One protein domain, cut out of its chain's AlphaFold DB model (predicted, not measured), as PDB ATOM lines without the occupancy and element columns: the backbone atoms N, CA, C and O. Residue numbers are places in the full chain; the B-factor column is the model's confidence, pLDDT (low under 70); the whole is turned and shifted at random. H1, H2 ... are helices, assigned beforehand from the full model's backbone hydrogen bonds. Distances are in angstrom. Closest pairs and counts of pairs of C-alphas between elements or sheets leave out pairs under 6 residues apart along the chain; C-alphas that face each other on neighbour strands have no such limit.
ATOM      1  N   VAL A   2     128.227 162.008  81.416       84.19
ATOM      2  CA  VAL A   2     127.321 162.207  80.266       84.19
ATOM      3  C   VAL A   2     126.599 160.920  79.857       84.19
ATOM      4  O   VAL A   2     125.389 160.930  79.635       84.19
ATOM      5  N   ASP A   3     127.318 159.795  79.829       91.00
ATOM      6  CA  ASP A   3     126.716 158.498  79.513       91.00
ATOM      7  C   ASP A   3     125.741 158.014  80.590       91.00
ATOM      8  O   ASP A   3     124.731 157.412  80.248       91.00
ATOM      9  N   PHE A   4     125.966 158.359  81.863       94.12
ATOM     10  CA  PHE A   4     125.067 158.004  82.966       94.12
ATOM     11  C   PHE A   4     123.692 158.664  82.804       94.12
ATOM     12  O   PHE A   4     122.678 157.972  82.805       94.12
ATOM     13  N   HIS A   5     123.627 159.982  82.580       93.75
ATOM     14  CA  HIS A   5     122.333 160.637  82.348       93.75
ATOM     15  C   HIS A   5     121.701 160.231  81.015       93.75
ATOM     16  O   HIS A   5     120.478 160.219  80.890       93.75
ATOM     17  N   LYS A   6     122.512 159.914  79.998       92.00
ATOM     18  CA  LYS A   6     122.011 159.399  78.720       92.00
ATOM     19  C   LYS A   6     121.369 158.020  78.884       92.00
ATOM     20  O   LYS A   6     120.319 157.792  78.295       92.00
ATOM     21  N   GLU A   7     121.984 157.131  79.660       94.19
ATOM     22  CA  GLU A   7     121.448 155.813  80.006       94.19
ATOM     23  C   GLU A   7     120.166 155.953  80.833       94.19
ATOM     24  O   GLU A   7     119.136 155.401  80.453       94.19
ATOM     25  N   LEU A   8     120.198 156.775  81.889       94.69
ATOM     26  CA  LEU A   8     119.051 157.029  82.761       94.69
ATOM     27  C   LEU A   8     117.851 157.588  81.991       94.69
ATOM     28  O   LEU A   8     116.752 157.062  82.097       94.69
ATOM     29  N   LEU A   9     118.041 158.631  81.179       93.25
ATOM     30  CA  LEU A   9     116.939 159.162  80.371       93.25
ATOM     31  C   LEU A   9     116.575 158.251  79.197       93.25
ATOM     32  O   LEU A   9     115.489 158.391  78.659       93.25
ATOM     33  N   GLY A  10     117.457 157.337  78.785       92.12
ATOM     34  CA  GLY A  10     117.174 156.345  77.750       92.12
ATOM     35  C   GLY A  10     116.313 155.176  78.236       92.12
ATOM     36  O   GLY A  10     115.702 154.504  77.406       92.12
ATOM     37  N   SER A  11     116.242 154.938  79.552       92.50
ATOM     38  CA  SER A  11     115.380 153.907  80.147       92.50
ATOM     39  C   SER A  11     113.910 154.335  80.238       92.50
ATOM     40  O   SER A  11     113.020 153.493  80.340       92.50
ATOM     41  N   VAL A  12     113.648 155.641  80.138       94.25
ATOM     42  CA  VAL A  12     112.313 156.244  80.119       94.25
ATOM     43  C   VAL A  12     112.077 156.995  78.812       94.25
ATOM     44  O   VAL A  12     113.020 157.372  78.126       94.25
ATOM     45  N   PRO A  13     110.825 157.258  78.406       92.25
ATOM     46  CA  PRO A  13     110.565 157.945  77.149       92.25
ATOM     47  C   PRO A  13     110.826 159.460  77.235       92.25
ATOM     48  O   PRO A  13     110.064 160.204  76.637       92.25
ATOM     49  N   VAL A  14     111.838 159.947  77.964       94.06
ATOM     50  CA  VAL A  14     112.120 161.383  78.169       94.06
ATOM     51  C   VAL A  14     113.240 161.852  77.243       94.06
ATOM     52  O   VAL A  14     114.310 161.249  77.162       94.06
ATOM     53  N   ARG A  15     113.013 162.954  76.524       89.69
ATOM     54  CA  ARG A  15     114.028 163.556  75.648       89.69
ATOM     55  C   ARG A  15     114.807 164.647  76.376       89.69
ATOM     56  O   ARG A  15     114.327 165.267  77.308       89.69
ATOM     57  N   THR A  16     116.010 164.959  75.887       87.38
ATOM     58  CA  THR A  16     116.795 166.088  76.427       87.38
ATOM     59  C   THR A  16     116.063 167.426  76.302       87.38
ATOM     60  O   THR A  16     116.205 168.263  77.177       87.38
ATOM     61  N   ASN A  17     115.305 167.624  75.219       90.25
ATOM     62  CA  ASN A  17     114.389 168.751  75.070       90.25
ATOM     63  C   ASN A  17     112.994 168.172  74.885       90.25
ATOM     64  O   ASN A  17     112.708 167.620  73.818       90.25
ATOM     65  N   ASP A  18     112.194 168.220  75.941       94.19
ATOM     66  CA  ASP A  18     110.893 167.571  75.997       94.19
ATOM     67  C   ASP A  18     109.832 168.610  76.329       94.19
ATOM     68  O   ASP A  18     109.930 169.301  77.335       94.19
ATOM     69  N   ALA A  19     108.834 168.739  75.461       96.19
ATOM     70  CA  ALA A  19     107.758 169.706  75.631       96.19
ATOM     71  C   ALA A  19     106.697 169.234  76.639       96.19
ATOM     72  O   ALA A  19     105.846 170.024  77.037       96.19
ATOM     73  N   ARG A  20     106.716 167.961  77.042       96.88
ATOM     74  CA  ARG A  20     105.652 167.383  77.860       96.88
ATOM     75  C   ARG A  20     105.780 167.798  79.329       96.88
ATOM     76  O   ARG A  20     106.819 167.504  79.929       96.88
ATOM     77  N   PRO A  21     104.742 168.393  79.940       96.88
ATOM     78  CA  PRO A  21     104.768 168.763  81.355       96.88
ATOM     79  C   PRO A  21     105.010 167.589  82.314       96.88
ATOM     80  O   PRO A  21     105.526 167.770  83.408       96.88
ATOM     81  N   GLU A  22     104.658 166.364  81.922       95.44
ATOM     82  CA  GLU A  22     104.881 165.159  82.723       95.44
ATOM     83  C   GLU A  22     106.313 164.595  82.636       95.44
ATOM     84  O   GLU A  22     106.662 163.688  83.394       95.44
ATOM     85  N   ALA A  23     107.158 165.105  81.731       96.12
ATOM     86  CA  ALA A  23     108.503 164.572  81.503       96.12
ATOM     87  C   ALA A  23     109.390 164.637  82.760       96.12
ATOM     88  O   ALA A  23     110.129 163.687  83.031       96.12
ATOM     89  N   GLY A  24     109.263 165.705  83.559       94.62
ATOM     90  CA  GLY A  24     110.003 165.869  84.813       94.62
ATOM     91  C   GLY A  24     109.661 164.789  85.834       94.62
ATOM     92  O   GLY A  24     110.552 164.153  86.394       94.62
ATOM     93  N   ALA A  25     108.370 164.490  85.998       95.50
ATOM     94  CA  ALA A  25     107.909 163.433  86.897       95.50
ATOM     95  C   ALA A  25     108.394 162.039  86.458       95.50
ATOM     96  O   ALA A  25     108.801 161.236  87.296       95.50
ATOM     97  N   LEU A  26     108.402 161.759  85.148       96.50
ATOM     98  CA  LEU A  26     108.916 160.498  84.603       96.50
ATOM     99  C   LEU A  26     110.423 160.336  84.846       96.50
ATOM    100  O   LEU A  26     110.867 159.265  85.263       96.50
ATOM    101  N   ALA A  27     111.206 161.391  84.609       96.50
ATOM    102  CA  ALA A  27     112.643 161.372  84.863       96.50
ATOM    103  C   ALA A  27     112.954 161.230  86.359       96.50
ATOM    104  O   ALA A  27     113.802 160.423  86.735       96.50
ATOM    105  N   ALA A  28     112.230 161.956  87.218       95.62
ATOM    106  CA  ALA A  28     112.373 161.867  88.666       95.62
ATOM    107  C   ALA A  28     112.053 160.460  89.196       95.62
ATOM    108  O   ALA A  28     112.784 159.949  90.041       95.62
ATOM    109  N   ALA A  29     111.010 159.809  88.669       96.75
ATOM    110  CA  ALA A  29     110.658 158.443  89.043       96.75
ATOM    111  C   ALA A  29     111.769 157.440  88.690       96.75
ATOM    112  O   ALA A  29     112.126 156.612  89.523       96.75
ATOM    113  N   ALA A  30     112.360 157.543  87.495       96.62
ATOM    114  CA  ALA A  30     113.503 156.708  87.114       96.62
ATOM    115  C   ALA A  30     114.747 156.994  87.967       96.62
ATOM    116  O   ALA A  30     115.488 156.086  88.331       96.62
ATOM    117  N   ALA A  31     114.971 158.263  88.308       97.00
ATOM    118  CA  ALA A  31     116.112 158.697  89.104       97.00
ATOM    119  C   ALA A  31     116.028 158.278  90.584       97.00
ATOM    120  O   ALA A  31     117.044 158.306  91.277       97.00
ATOM    121  N   ALA A  32     114.840 157.901  91.064       97.06
ATOM    122  CA  ALA A  32     114.608 157.440  92.430       97.06
ATOM    123  C   ALA A  32     114.968 155.958  92.655       97.06
ATOM    124  O   ALA A  32     114.913 155.493  93.794       97.06
ATOM    125  N   ASP A  33     115.332 155.216  91.603       97.69
ATOM    126  CA  ASP A  33     115.797 153.833  91.724       97.69
ATOM    127  C   ASP A  33     117.039 153.758  92.647       97.69
ATOM    128  O   ASP A  33     118.031 154.458  92.398       97.69
ATOM    129  N   PRO A  34     117.031 152.919  93.706       97.75
ATOM    130  CA  PRO A  34     118.167 152.765  94.613       97.75
ATOM    131  C   PRO A  34     119.492 152.428  93.918       97.75
ATOM    132  O   PRO A  34     120.548 152.872  94.374       97.75
ATOM    133  N   GLU A  35     119.465 151.676  92.814       97.50
ATOM    134  CA  GLU A  35     120.668 151.365  92.039       97.50
ATOM    135  C   GLU A  35     121.218 152.622  91.354       97.50
ATOM    136  O   GLU A  35     122.420 152.888  91.408       97.50
ATOM    137  N   VAL A  36     120.341 153.449  90.778       97.88
ATOM    138  CA  VAL A  36     120.711 154.725  90.144       97.88
ATOM    139  C   VAL A  36     121.304 155.688  91.176       97.88
ATOM    140  O   VAL A  36     122.363 156.275  90.931       97.88
ATOM    141  N   VAL A  37     120.676 155.802  92.352       98.12
ATOM    142  CA  VAL A  37     121.181 156.620  93.469       98.12
ATOM    143  C   VAL A  37     122.549 156.123  93.936       98.12
ATOM    144  O   VAL A  37     123.477 156.923  94.094       98.12
ATOM    145  N   SER A  38     122.707 154.810  94.116       98.19
ATOM    146  CA  SER A  38     123.965 154.191  94.547       98.19
ATOM    147  C   SER A  38     125.097 154.423  93.544       98.19
ATOM    148  O   SER A  38     126.207 154.794  93.936       98.19
ATOM    149  N   ARG A  39     124.815 154.284  92.241       98.00
ATOM    150  CA  ARG A  39     125.779 154.537  91.159       98.00
ATOM    151  C   ARG A  39     126.260 155.987  91.156       98.00
ATOM    152  O   ARG A  39     127.470 156.209  91.141       98.00
ATOM    153  N   LEU A  40     125.349 156.966  91.220       97.94
ATOM    154  CA  LEU A  40     125.740 158.381  91.271       97.94
ATOM    155  C   LEU A  40     126.531 158.706  92.541       97.94
ATOM    156  O   LEU A  40     127.542 159.399  92.477       97.94
ATOM    157  N   THR A  41     126.085 158.194  93.690       98.19
ATOM    158  CA  THR A  41     126.757 158.423  94.975       98.19
ATOM    159  C   THR A  41     128.169 157.843  94.973       98.19
ATOM    160  O   THR A  41     129.098 158.491  95.443       98.19
ATOM    161  N   SER A  42     128.350 156.641  94.421       97.81
ATOM    162  CA  SER A  42     129.667 156.005  94.305       97.81
ATOM    163  C   SER A  42     130.586 156.809  93.392       97.81
ATOM    164  O   SER A  42     131.702 157.122  93.791       97.81
ATOM    165  N   TRP A  43     130.079 157.248  92.234       97.00
ATOM    166  CA  TRP A  43     130.825 158.140  91.349       97.00
ATOM    167  C   TRP A  43     131.231 159.442  92.055       97.00
ATOM    168  O   TRP A  43     132.384 159.850  91.964       97.00
ATOM    169  N   LEU A  44     130.324 160.072  92.813       96.69
ATOM    170  CA  LEU A  44     130.644 161.281  93.580       96.69
ATOM    171  C   LEU A  44     131.710 161.030  94.652       96.69
ATOM    172  O   LEU A  44     132.582 161.873  94.823       96.69
ATOM    173  N   ARG A  45     131.684 159.884  95.347       96.75
ATOM    174  CA  ARG A  45     132.721 159.522  96.333       96.75
ATOM    175  C   ARG A  45     134.098 159.360  95.702       96.75
ATOM    176  O   ARG A  45     135.079 159.778  96.299       96.75
ATOM    177  N   GLU A  46     134.173 158.772  94.512       96.44
ATOM    178  CA  GLU A  46     135.437 158.612  93.776       96.44
ATOM    179  C   GLU A  46     136.049 159.953  93.354       96.44
ATOM    180  O   GLU A  46     137.263 160.052  93.201       96.44
ATOM    181  N   HIS A  47     135.211 160.975  93.172       94.69
ATOM    182  CA  HIS A  47     135.624 162.325  92.781       94.69
ATOM    183  C   HIS A  47     135.631 163.299  93.966       94.69
ATOM    184  O   HIS A  47     135.860 164.493  93.775       94.69
ATOM    185  N   ALA A  48     135.367 162.802  95.178       89.62
ATOM    186  CA  ALA A  48     135.436 163.594  96.390       89.62
ATOM    187  C   ALA A  48     136.895 163.922  96.735       89.62
ATOM    188  O   ALA A  48     137.822 163.207  96.353       89.62
ATOM    189  N   GLY A  49     137.099 165.003  97.483       89.12
ATOM    190  CA  GLY A  49     138.426 165.460  97.900       89.12
ATOM    191  C   GLY A  49     138.650 166.947  97.641       89.12
ATOM    192  O   GLY A  49     139.072 167.629  98.569       89.12
ATOM    193  N   PRO A  50     138.345 167.472  96.440       91.94
ATOM    194  CA  PRO A  50     138.333 168.911  96.209       91.94
ATOM    195  C   PRO A  50     137.244 169.600  97.038       91.94
ATOM    196  O   PRO A  50     136.150 169.046  97.204       91.94
ATOM    197  N   ASP A  51     137.516 170.832  97.473       91.56
ATOM    198  CA  ASP A  51     136.557 171.669  98.210       91.56
ATOM    199  C   ASP A  51     135.332 172.030  97.354       91.56
ATOM    200  O   ASP A  51     134.223 172.194  97.862       91.56
ATOM    201  N   GLN A  52     135.515 172.108  96.031       93.31
ATOM    202  CA  GLN A  52     134.472 172.436  95.065       93.31
ATOM    203  C   GLN A  52     134.520 171.479  93.867       93.31
ATOM    204  O   GLN A  52     135.580 171.223  93.296       93.31
ATOM    205  N   LEU A  53     133.355 170.972  93.451       94.31
ATOM    206  CA  LEU A  53     133.201 170.110  92.276       94.31
ATOM    207  C   LEU A  53     132.160 170.702  91.323       94.31
ATOM    208  O   LEU A  53     131.000 170.883  91.689       94.31
ATOM    209  N   LEU A  54     132.555 170.951  90.072       94.06
ATOM    210  CA  LEU A  54     131.646 171.398  89.018       94.06
ATOM    211  C   LEU A  54     131.248 170.225  88.121       94.06
ATOM    212  O   LEU A  54     132.091 169.601  87.477       94.06
ATOM    213  N   VAL A  55     129.943 169.978  88.005       95.31
ATOM    214  CA  VAL A  55     129.399 169.013  87.046       95.31
ATOM    215  C   VAL A  55     128.495 169.724  86.057       95.31
ATOM    216  O   VAL A  55     127.528 170.381  86.432       95.31
ATOM    217  N   LYS A  56     128.773 169.537  84.765       93.81
ATOM    218  CA  LYS A  56     127.924 170.031  83.682       93.81
ATOM    219  C   LYS A  56     127.424 168.879  82.825       93.81
ATOM    220  O   LYS A  56     128.202 168.153  82.212       93.81
ATOM    221  N   ASP A  57     126.107 168.791  82.681       92.56
ATOM    222  CA  ASP A  57     125.438 167.940  81.699       92.56
ATOM    223  C   ASP A  57     124.138 168.626  81.254       92.56
ATOM    224  O   ASP A  57     123.360 169.036  82.112       92.56
ATOM    225  N   PRO A  58     123.854 168.756  79.944       88.56
ATOM    226  CA  PRO A  58     122.593 169.334  79.473       88.56
ATOM    227  C   PRO A  58     121.332 168.563  79.902       88.56
ATOM    228  O   PRO A  58     120.241 169.034  79.623       88.56
ATOM    229  N   ARG A  59     121.448 167.382  80.519       91.75
ATOM    230  CA  ARG A  59     120.332 166.563  81.026       91.75
ATOM    231  C   ARG A  59     120.147 166.649  82.538       91.75
ATOM    232  O   ARG A  59     119.159 166.128  83.040       91.75
ATOM    233  N   ILE A  60     121.088 167.268  83.256       93.31
ATOM    234  CA  ILE A  60     121.133 167.230  84.725       93.31
ATOM    235  C   ILE A  60     119.881 167.838  85.367       93.31
ATOM    236  O   ILE A  60     119.440 167.381  86.418       93.31
ATOM    237  N   PHE A  61     119.276 168.822  84.693       92.56
ATOM    238  CA  PHE A  61     118.093 169.534  85.171       92.56
ATOM    239  C   PHE A  61     116.858 168.633  85.318       92.56
ATOM    240  O   PHE A  61     115.950 168.983  86.061       92.56
ATOM    241  N   TRP A  62     116.828 167.465  84.664       95.56
ATOM    242  CA  TRP A  62     115.734 166.502  84.801       95.56
ATOM    243  C   TRP A  62     115.752 165.735  86.123       95.56
ATOM    244  O   TRP A  62     114.736 165.167  86.517       95.56
ATOM    245  N   VAL A  63     116.905 165.660  86.795       96.06
ATOM    246  CA  VAL A  63     117.109 164.764  87.943       96.06
ATOM    247  C   VAL A  63     117.719 165.469  89.167       96.06
ATOM    248  O   VAL A  63     118.585 164.908  89.838       96.06
ATOM    249  N   PRO A  64     117.261 166.683  89.529       95.38
ATOM    250  CA  PRO A  64     117.829 167.475  90.624       95.38
ATOM    251  C   PRO A  64     117.753 166.748  91.974       95.38
ATOM    252  O   PRO A  64     118.662 166.861  92.790       95.38
ATOM    253  N   ALA A  65     116.685 165.979  92.217       95.31
ATOM    254  CA  ALA A  65     116.466 165.285  93.484       95.31
ATOM    255  C   ALA A  65     117.504 164.175  93.710       95.31
ATOM    256  O   ALA A  65     118.016 164.020  94.815       95.31
ATOM    257  N   LEU A  66     117.871 163.456  92.644       97.38
ATOM    258  CA  LEU A  66     118.939 162.458  92.658       97.38
ATOM    259  C   LEU A  66     120.283 163.102  93.038       97.38
ATOM    260  O   LEU A  66     120.992 162.580  93.898       97.38
ATOM    261  N   TRP A  67     120.598 164.268  92.468       97.38
ATOM    262  CA  TRP A  67     121.810 165.019  92.804       97.38
ATOM    263  C   TRP A  67     121.811 165.546  94.235       97.38
ATOM    264  O   TRP A  67     122.829 165.427  94.909       97.38
ATOM    265  N   ARG A  68     120.679 166.063  94.728       96.38
ATOM    266  CA  ARG A  68     120.536 166.498  96.129       96.38
ATOM    267  C   ARG A  68     120.817 165.346  97.093       96.38
ATOM    268  O   ARG A  68     121.620 165.506  98.008       96.38
ATOM    269  N   THR A  69     120.216 164.181  96.856       96.94
ATOM    270  CA  THR A  69     120.427 162.981  97.679       96.94
ATOM    271  C   THR A  69     121.885 162.526  97.656       96.94
ATOM    272  O   THR A  69     122.477 162.283  98.708       96.94
ATOM    273  N   ALA A  70     122.483 162.428  96.467       97.62
ATOM    274  CA  ALA A  70     123.845 161.932  96.324       97.62
ATOM    275  C   ALA A  70     124.879 162.912  96.914       97.62
ATOM    276  O   ALA A  70     125.758 162.485  97.659       97.62
ATOM    277  N   ALA A  71     124.732 164.219  96.669       96.44
ATOM    278  CA  ALA A  71     125.597 165.255  97.240       96.44
ATOM    279  C   ALA A  71     125.528 165.271  98.773       96.44
ATOM    280  O   ALA A  71     126.566 165.167  99.427       96.44
ATOM    281  N   ALA A  72     124.318 165.268  99.347       95.94
ATOM    282  CA  ALA A  72     124.125 165.214 100.796       95.94
ATOM    283  C   ALA A  72     124.750 163.956 101.424       95.94
ATOM    284  O   ALA A  72     125.329 164.022 102.505       95.94
ATOM    285  N   THR A  73     124.692 162.814 100.730       97.06
ATOM    286  CA  THR A  73     125.284 161.548 101.197       97.06
ATOM    287  C   THR A  73     126.815 161.581 101.234       97.06
ATOM    288  O   THR A  73     127.426 160.891 102.051       97.06
ATOM    289  N   VAL A  74     127.446 162.342 100.339       96.69
ATOM    290  CA  VAL A  74     128.911 162.494 100.272       96.69
ATOM    291  C   VAL A  74     129.401 163.690 101.101       96.69
ATOM    292  O   VAL A  74     130.588 163.777 101.392       96.69
ATOM    293  N   GLY A  75     128.493 164.560 101.552       95.81
ATOM    294  CA  GLY A  75     128.810 165.738 102.364       95.81
ATOM    295  C   GLY A  75     129.061 167.013 101.556       95.81
ATOM    296  O   GLY A  75     129.608 167.967 102.096       95.81
ATOM    297  N   TYR A  76     128.657 167.046 100.282       95.44
ATOM    298  CA  TYR A  76     128.699 168.255  99.459       95.44
ATOM    299  C   TYR A  76     127.403 169.057  99.596       95.44
ATOM    300  O   TYR A  76     126.304 168.502  99.509       95.44
ATOM    301  N   ASP A  77     127.531 170.376  99.742       94.12
ATOM    302  CA  ASP A  77     126.407 171.304  99.619       94.12
ATOM    303  C   ASP A  77     126.178 171.647  98.136       94.12
ATOM    304  O   ASP A  77     127.061 172.176  97.458       94.12
ATOM    305  N   LEU A  78     124.996 171.309  97.617       95.75
ATOM    306  CA  LEU A  78     124.666 171.426  96.199       95.75
ATOM    307  C   LEU A  78     124.138 172.824  95.857       95.75
ATOM    308  O   LEU A  78     123.131 173.272  96.408       95.75
ATOM    309  N   ALA A  79     124.745 173.450  94.851       97.19
ATOM    310  CA  ALA A  79     124.253 174.677  94.238       97.19
ATOM    311  C   ALA A  79     123.991 174.494  92.735       97.19
ATOM    312  O   ALA A  79     124.551 173.602  92.093       97.19
TER     313      ALA A  79
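What this domain is: This is residues 2 to 79 of the 276 residues of the protein "Unannotated protein" of freshwater metagenome (UniProt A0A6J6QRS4). What is the shape? H3 and H4 cross as a packed pair, H2 meets one end of H4, and H1 packs on H2, with long loops at residues 11 to 22 and 47 to 63. What builds it? The printed part has 78 residues with four named helices, H1 to H4 in order, and no named strand: all helix. Is it compact? Yes, with a radius of gyration of the C-alphas of 12.5 A and spans of 38, 22 and 19 A.

How they stand to each other: What comes first? H1, residues 2 to 10, touches H2, residues 23 to 31; the closest C-alphas, of Leu 9 and Ala 27, are 6.6 A apart. What follows? H3, residues 34 to 46, touches H4, residues 64 to 74, at a steep tilt of 52 degrees; the closest C-alphas, of Thr 41 and Ala 70, are 4.8 A apart. H2 and H4 touch only at their ends, closest at C-alphas 31 and 66, 5.9 A. And the backbones? In H1, H2, H3 and H4 every O i to N i+4 pair is within hydrogen-bond range.

Where its parts are: Where to look? H1 begins at C-alpha 2 (127.321, 162.207, 80.266); H4 ends at C-alpha 74 (128.911, 162.494, 100.272). How long? H3 measures 18.3 A, H4 15.5 A, H2 12.3 A and H1 12.0 A.

The domain as a whole: Any cut? The printed part has no cut; links H1 to H2 and H3 to H4 are long. Low confidence? No printed residue is under 70.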